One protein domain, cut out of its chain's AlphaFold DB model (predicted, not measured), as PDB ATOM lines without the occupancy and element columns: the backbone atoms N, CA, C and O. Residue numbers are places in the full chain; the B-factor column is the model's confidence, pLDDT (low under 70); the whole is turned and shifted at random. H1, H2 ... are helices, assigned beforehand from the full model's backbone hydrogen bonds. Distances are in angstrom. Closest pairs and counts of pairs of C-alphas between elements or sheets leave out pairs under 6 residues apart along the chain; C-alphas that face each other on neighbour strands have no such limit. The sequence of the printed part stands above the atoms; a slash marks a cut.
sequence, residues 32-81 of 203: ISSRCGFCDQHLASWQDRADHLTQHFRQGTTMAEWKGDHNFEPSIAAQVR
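What this domain is: This is residues 32 to 81 of the 203 residues of an uncharacterized protein of Fusarium oxysporum f. sp. cubense (strain race 1) (UniProt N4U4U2). There is little regular structure here: one helix, H1, with a folded loop, residues 32 to 45, alongside it, and a long link, residues 59 to 73, that turns back past the loop to a short helix, H2, at the far end. The printed part has 50 residues with two named helices, H1 then H2, and no named strand; the class is all helix, with 17 residues in named elements. It is compact, with a radius of gyration of the C-alphas of 11.0 A, and elongated, spanning 32 by 21 by 18 A.

How they stand to each other: Residues 34 to 35 pair antiparallel with residues 42 to 43, a short pairing outside any named strand. H1, residues 46 to 58, has every O i to N i+4 pair within hydrogen-bond range. H2, residues 74 to 77, is too short for such a pair; its one O i to N i+3 pair is within range. H1 and H2 are apart.

Where its parts are: H1 begins at C-alpha 46 (-4.663, -12.200, 57.864) and is 18.3 A long. H2 ends at C-alpha 77 (-0.943, 0.519, 53.122).

The domain as a whole: The C-alphas farthest apart, of Gly 60 and Ser 75, are 32.3 A apart. The link from H1 to H2, 15 residues, is long. The printed part has no cut, and no printed residue is under 70 in pLDDT.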
ATOM      1  N   ILE A  32      -6.905  -7.048  59.436       87.06
ATOM      2  CA  ILE A  32      -6.376  -6.531  58.174       87.06
ATOM      3  C   ILE A  32      -7.294  -7.010  57.065       87.06
ATOM      4  O   ILE A  32      -7.277  -8.187  56.696       87.06
ATOM      5  N   SER A  33      -8.064  -6.070  56.531       92.62
ATOM      6  CA  SER A  33      -8.838  -6.287  55.325       92.62
ATOM      7  C   SER A  33      -7.941  -6.276  54.087       92.62
ATOM      8  O   SER A  33      -7.048  -5.436  53.974       92.62
ATOM      9  N   SER A  34      -8.171  -7.194  53.150       95.25
ATOM     10  CA  SER A  34      -7.445  -7.235  51.880       95.25
ATOM     11  C   SER A  34      -8.259  -7.868  50.757       95.25
ATOM     12  O   SER A  34      -9.229  -8.584  50.985       95.25
ATOM     13  N   ARG A  35      -7.814  -7.649  49.526       96.56
ATOM     14  CA  ARG A  35      -8.306  -8.283  48.307       96.56
ATOM     15  C   ARG A  35      -7.350  -9.396  47.867       96.56
ATOM     16  O   ARG A  35      -6.121  -9.261  47.939       96.56
ATOM     17  N   CYS A  36      -7.909 -10.502  47.389       97.31
ATOM     18  CA  CYS A  36      -7.172 -11.523  46.654       97.31
ATOM     19  C   CYS A  36      -6.968 -11.083  45.198       97.31
ATOM     20  O   CYS A  36      -7.938 -10.809  44.502       97.31
ATOM     21  N   GLY A  37      -5.729 -11.041  44.706       96.25
ATOM     22  CA  GLY A  37      -5.454 -10.665  43.316       96.25
ATOM     23  C   GLY A  37      -5.701 -11.769  42.291       96.25
ATOM     24  O   GLY A  37      -5.628 -11.487  41.100       96.25
ATOM     25  N   PHE A  38      -5.995 -12.997  42.733       97.31
ATOM     26  CA  PHE A  38      -6.334 -14.119  41.853       97.31
ATOM     27  C   PHE A  38      -7.829 -14.184  41.518       97.31
ATOM     28  O   PHE A  38      -8.191 -14.544  40.402       97.31
ATOM     29  N   CYS A  39      -8.702 -13.854  42.478       97.00
ATOM     30  CA  CYS A  39     -10.154 -14.032  42.349       97.00
ATOM     31  C   CYS A  39     -10.997 -12.851  42.861       97.00
ATOM     32  O   CYS A  39     -12.218 -12.964  42.934       97.00
ATOM     33  N   ASP A  40     -10.363 -11.743  43.255       96.94
ATOM     34  CA  ASP A  40     -10.996 -10.528  43.791       96.94
ATOM     35  C   ASP A  40     -11.807 -10.715  45.087       96.94
ATOM     36  O   ASP A  40     -12.451  -9.775  45.558       96.94
ATOM     37  N   GLN A  41     -11.731 -11.887  45.730       97.25
ATOM     38  CA  GLN A  41     -12.372 -12.117  47.020       97.25
ATOM     39  C   GLN A  41     -11.804 -11.178  48.092       97.25
ATOM     40  O   GLN A  41     -10.590 -11.020  48.242       97.25
ATOM     41  N   HIS A  42     -12.708 -10.582  48.867       96.62
ATOM     42  CA  HIS A  42     -12.376  -9.761  50.020       96.62
ATOM     43  C   HIS A  42     -12.172 -10.638  51.262       96.62
ATOM     44  O   HIS A  42     -12.981 -11.517  51.563       96.62
ATOM     45  N   LEU A  43     -11.085 -10.391  51.985       95.69
ATOM     46  CA  LEU A  43     -10.577 -11.203  53.084       95.69
ATOM     47  C   LEU A  43     -10.475 -10.309  54.317       95.69
ATOM     48  O   LEU A  43      -9.758  -9.312  54.287       95.69
ATOM     49  N   ALA A  44     -11.208 -10.642  55.380       92.38
ATOM     50  CA  ALA A  44     -11.366  -9.774  56.550       92.38
ATOM     51  C   ALA A  44     -10.234  -9.909  57.583       92.38
ATOM     52  O   ALA A  44     -10.129  -9.090  58.498       92.38
ATOM     53  N   SER A  45      -9.406 -10.949  57.466       90.69
ATOM     54  CA  SER A  45      -8.299 -11.197  58.381       90.69
ATOM     55  C   SER A  45      -7.062 -11.738  57.668       90.69
ATOM     56  O   SER A  45      -7.120 -12.288  56.565       90.69
ATOM     57  N   TRP A  46      -5.917 -11.625  58.345       89.81
ATOM     58  CA  TRP A  46      -4.663 -12.200  57.864       89.81
ATOM     59  C   TRP A  46      -4.707 -13.732  57.776       89.81
ATOM     60  O   TRP A  46      -4.118 -14.307  56.864       89.81
ATOM     61  N   GLN A  47      -5.421 -14.388  58.697       90.88
ATOM     62  CA  GLN A  47      -5.575 -15.842  58.686       90.88
ATOM     63  C   GLN A  47      -6.406 -16.290  57.479       90.88
ATOM     64  O   GLN A  47      -5.941 -17.134  56.716       90.88
ATOM     65  N   ASP A  48      -7.556 -15.644  57.235       93.81
ATOM     66  CA  ASP A  48      -8.384 -15.922  56.053       93.81
ATOM     67  C   ASP A  48      -7.574 -15.742  54.770       93.81
ATOM     68  O   ASP A  48      -7.659 -16.552  53.849       93.81
ATOM     69  N   ARG A  49      -6.740 -14.695  54.720       94.69
ATOM     70  CA  ARG A  49      -5.841 -14.449  53.595       94.69
ATOM     71  C   ARG A  49      -4.832 -15.576  53.410       94.69
ATOM     72  O   ARG A  49      -4.692 -16.063  52.292       94.69
ATOM     73  N   ALA A  50      -4.124 -15.985  54.458       94.00
ATOM     74  CA  ALA A  50      -3.115 -17.037  54.362       94.00
ATOM     75  C   ALA A  50      -3.719 -18.365  53.876       94.00
ATOM     76  O   ALA A  50      -3.183 -18.990  52.956       94.00
ATOM     77  N   ASP A  51      -4.862 -18.756  54.441       95.94
ATOM     78  CA  ASP A  51      -5.546 -20.000  54.088       95.94
ATOM     79  C   ASP A  51      -6.079 -19.956  52.649       95.94
ATOM     80  O   ASP A  51      -5.856 -20.886  51.868       95.94
ATOM     81  N   HIS A  52      -6.703 -18.840  52.262       97.25
ATOM     82  CA  HIS A  52      -7.234 -18.635  50.916       97.25
ATOM     83  C   HIS A  52      -6.131 -18.620  49.845       97.25
ATOM     84  O   HIS A  52      -6.233 -19.317  48.835       97.25
ATOM     85  N   LEU A  53      -5.037 -17.877  50.058       97.06
ATOM     86  CA  LEU A  53      -3.924 -17.831  49.102       97.06
ATOM     87  C   LEU A  53      -3.230 -19.190  48.965       97.06
ATOM     88  O   LEU A  53      -2.855 -19.583  47.861       97.06
ATOM     89  N   THR A  54      -3.115 -19.945  50.058       97.38
ATOM     90  CA  THR A  54      -2.554 -21.302  50.027       97.38
ATOM     91  C   THR A  54      -3.353 -22.223  49.101       97.38
ATOM     92  O   THR A  54      -2.764 -23.061  48.417       97.38
ATOM     93  N   GLN A  55      -4.680 -22.077  49.043       97.94
ATOM     94  CA  GLN A  55      -5.516 -22.859  48.132       97.94
ATOM     95  C   GLN A  55      -5.174 -22.584  46.664       97.94
ATOM     96  O   GLN A  55      -5.007 -23.533  45.899       97.94
ATOM     97  N   HIS A  56      -5.018 -21.313  46.294       98.19
ATOM     98  CA  HIS A  56      -4.620 -20.901  44.948       98.19
ATOM     99  C   HIS A  56      -3.258 -21.495  44.557       98.19
ATOM    100  O   HIS A  56      -3.154 -22.209  43.557       98.19
ATOM    101  N   PHE A  57      -2.234 -21.335  45.401       97.50
ATOM    102  CA  PHE A  57      -0.911 -21.910  45.127       97.50
ATOM    103  C   PHE A  57      -0.934 -23.442  45.013       97.50
ATOM    104  O   PHE A  57      -0.273 -24.006  44.146       97.50
ATOM    105  N   ARG A  58      -1.740 -24.140  45.828       97.75
ATOM    106  CA  ARG A  58      -1.931 -25.601  45.705       97.75
ATOM    107  C   ARG A  58      -2.599 -26.016  44.394       97.75
ATOM    108  O   ARG A  58      -2.416 -27.150  43.965       97.75
ATOM    109  N   GLN A  59      -3.368 -25.125  43.777       97.19
ATOM    110  CA  GLN A  59      -3.981 -25.325  42.461       97.19
ATOM    111  C   GLN A  59      -3.037 -24.956  41.307       97.19
ATOM    112  O   GLN A  59      -3.412 -25.109  40.149       97.19
ATOM    113  N   GLY A  60      -1.812 -24.514  41.610       97.12
ATOM    114  CA  GLY A  60      -0.779 -24.218  40.623       97.12
ATOM    115  C   GLY A  60      -0.767 -22.777  40.119       97.12
ATOM    116  O   GLY A  60       0.022 -22.483  39.229       97.12
ATOM    117  N   THR A  61      -1.586 -21.875  40.670       97.19
ATOM    118  CA  THR A  61      -1.477 -20.450  40.326       97.19
ATOM    119  C   THR A  61      -0.164 -19.890  40.855       97.19
ATOM    120  O   THR A  61       0.235 -20.198  41.981       97.19
ATOM    121  N   THR A  62       0.471 -19.015  40.095       95.88
ATOM    122  CA  THR A  62       1.709 -18.334  40.469       95.88
ATOM    123  C   THR A  62       1.463 -16.836  40.630       95.88
ATOM    124  O   THR A  62       0.367 -16.336  40.401       95.88
ATOM    125  N   MET A  63       2.488 -16.078  41.020       94.69
ATOM    126  CA  MET A  63       2.367 -14.618  41.055       94.69
ATOM    127  C   MET A  63       2.162 -13.998  39.663       94.69
ATOM    128  O   MET A  63       1.727 -12.854  39.597       94.69
ATOM    129  N   ALA A  64       2.420 -14.727  38.566       93.81
ATOM    130  CA  ALA A  64       2.165 -14.244  37.207       93.81
ATOM    131  C   ALA A  64       0.669 -14.030  36.928       93.81
ATOM    132  O   ALA A  64       0.302 -13.173  36.129       93.81
ATOM    133  N   GLU A  65      -0.205 -14.772  37.610       96.00
ATOM    134  CA  GLU A  65      -1.656 -14.627  37.505       96.00
ATOM    135  C   GLU A  65      -2.233 -13.577  38.467       96.00
ATOM    136  O   GLU A  65      -3.435 -13.299  38.423       96.00
ATOM    137  N   TRP A  66      -1.412 -12.987  39.344       95.88
ATOM    138  CA  TRP A  66      -1.871 -11.982  40.299       95.88
ATOM    139  C   TRP A  66      -2.169 -10.648  39.608       95.88
ATOM    140  O   TRP A  66      -1.331 -10.098  38.898       95.88
ATOM    141  N   LYS A  67      -3.339 -10.061  39.888       94.69
ATOM    142  CA  LYS A  67      -3.752  -8.765  39.326       94.69
ATOM    143  C   LYS A  67      -3.915  -7.698  40.399       94.69
ATOM    144  O   LYS A  67      -4.493  -7.951  41.456       94.69
ATOM    145  N   GLY A  68      -3.496  -6.468  40.104       93.44
ATOM    146  CA  GLY A  68      -3.660  -5.322  41.008       93.44
ATOM    147  C   GLY A  68      -2.998  -5.474  42.381       93.44
ATOM    148  O   GLY A  68      -2.178  -6.357  42.616       93.44
ATOM    149  N   ASP A  69      -3.361  -4.588  43.303       92.31
ATOM    150  CA  ASP A  69      -2.750  -4.521  44.634       92.31
ATOM    151  C   ASP A  69      -3.559  -5.287  45.699       92.31
ATOM    152  O   ASP A  69      -4.646  -5.811  45.456       92.31
ATOM    153  N   HIS A  70      -3.051  -5.333  46.922       92.50
ATOM    154  CA  HIS A  70      -3.711  -5.885  48.094       92.50
ATOM    155  C   HIS A  70      -5.026  -5.195  48.463       92.50
ATOM    156  O   HIS A  70      -5.803  -5.775  49.216       92.50
ATOM    157  N   ASN A  71      -5.255  -3.967  47.991       94.00
ATOM    158  CA  ASN A  71      -6.340  -3.086  48.432       94.00
ATOM    159  C   ASN A  71      -6.431  -2.996  49.964       94.00
ATOM    160  O   ASN A  71      -7.519  -3.062  50.536       94.00
ATOM    161  N   PHE A  72      -5.280  -2.882  50.631       92.62
ATOM    162  CA  PHE A  72      -5.253  -2.571  52.055       92.62
ATOM    163  C   PHE A  72      -5.897  -1.205  52.311       92.62
ATOM    164  O   PHE A  72      -5.832  -0.304  51.472       92.62
ATOM    165  N   GLU A  73      -6.473  -1.035  53.499       91.12
ATOM    166  CA  GLU A  73      -6.903   0.285  53.960       91.12
ATOM    167  C   GLU A  73      -5.716   1.266  53.960       91.12
ATOM    168  O   GLU A  73      -4.593   0.849  54.261       91.12
ATOM    169  N   PRO A  74      -5.922   2.569  53.682       89.94
ATOM    170  CA  PRO A  74      -4.822   3.529  53.539       89.94
ATOM    171  C   PRO A  74      -3.863   3.575  54.735       89.94
ATOM    172  O   PRO A  74      -2.652   3.689  54.559       89.94
ATOM    173  N   SER A  75      -4.390   3.437  55.954       88.62
ATOM    174  CA  SER A  75      -3.600   3.408  57.190       88.62
ATOM    175  C   SER A  75      -2.675   2.191  57.280       88.62
ATOM    176  O   SER A  75      -1.593   2.293  57.852       88.62
ATOM    177  N   ILE A  76      -3.084   1.049  56.722       88.75
ATOM    178  CA  ILE A  76      -2.287  -0.180  56.657       88.75
ATOM    179  C   ILE A  76      -1.322  -0.118  55.472       88.75
ATOM    180  O   ILE A  76      -0.146  -0.428  55.638       88.75
ATOM    181  N   ALA A  77      -1.783   0.340  54.305       88.25
ATOM    182  CA  ALA A  77      -0.943   0.519  53.122       88.25
ATOM    183  C   ALA A  77       0.260   1.433  53.413       88.25
ATOM    184  O   ALA A  77       1.382   1.095  53.052       88.25
ATOM    185  N   ALA A  78       0.056   2.524  54.161       86.00
ATOM    186  CA  ALA A  78       1.121   3.442  54.576       86.00
ATOM    187  C   ALA A  78       2.172   2.817  55.519       86.00
ATOM    188  O   ALA A  78       3.249   3.379  55.707       86.00
ATOM    189  N   GLN A  79       1.868   1.674  56.141       85.56
ATOM    190  CA  GLN A  79       2.804   0.947  57.003       85.56
ATOM    191  C   GLN A  79       3.627  -0.093  56.236       85.56
ATOM    192  O   GLN A  79       4.612  -0.601  56.776       85.56
ATOM    193  N   VAL A  80       3.243  -0.418  54.998       83.12
ATOM    194  CA  VAL A  80       4.004  -1.330  54.145       83.12
ATOM    195  C   VAL A  80       5.280  -0.621  53.702       83.12
ATOM    196  O   VAL A  80       5.239   0.455  53.115       83.12
ATOM    197  N   ARG A  81       6.426  -1.227  54.005       78.19
ATOM    198  CA  ARG A  81       7.756  -0.737  53.627       78.19
ATOM    199  C   ARG A  81       8.507  -1.846  52.923       78.19
ATOM    200  O   ARG A  81       8.238  -3.017  53.183       78.19
TER     201      ARG A  81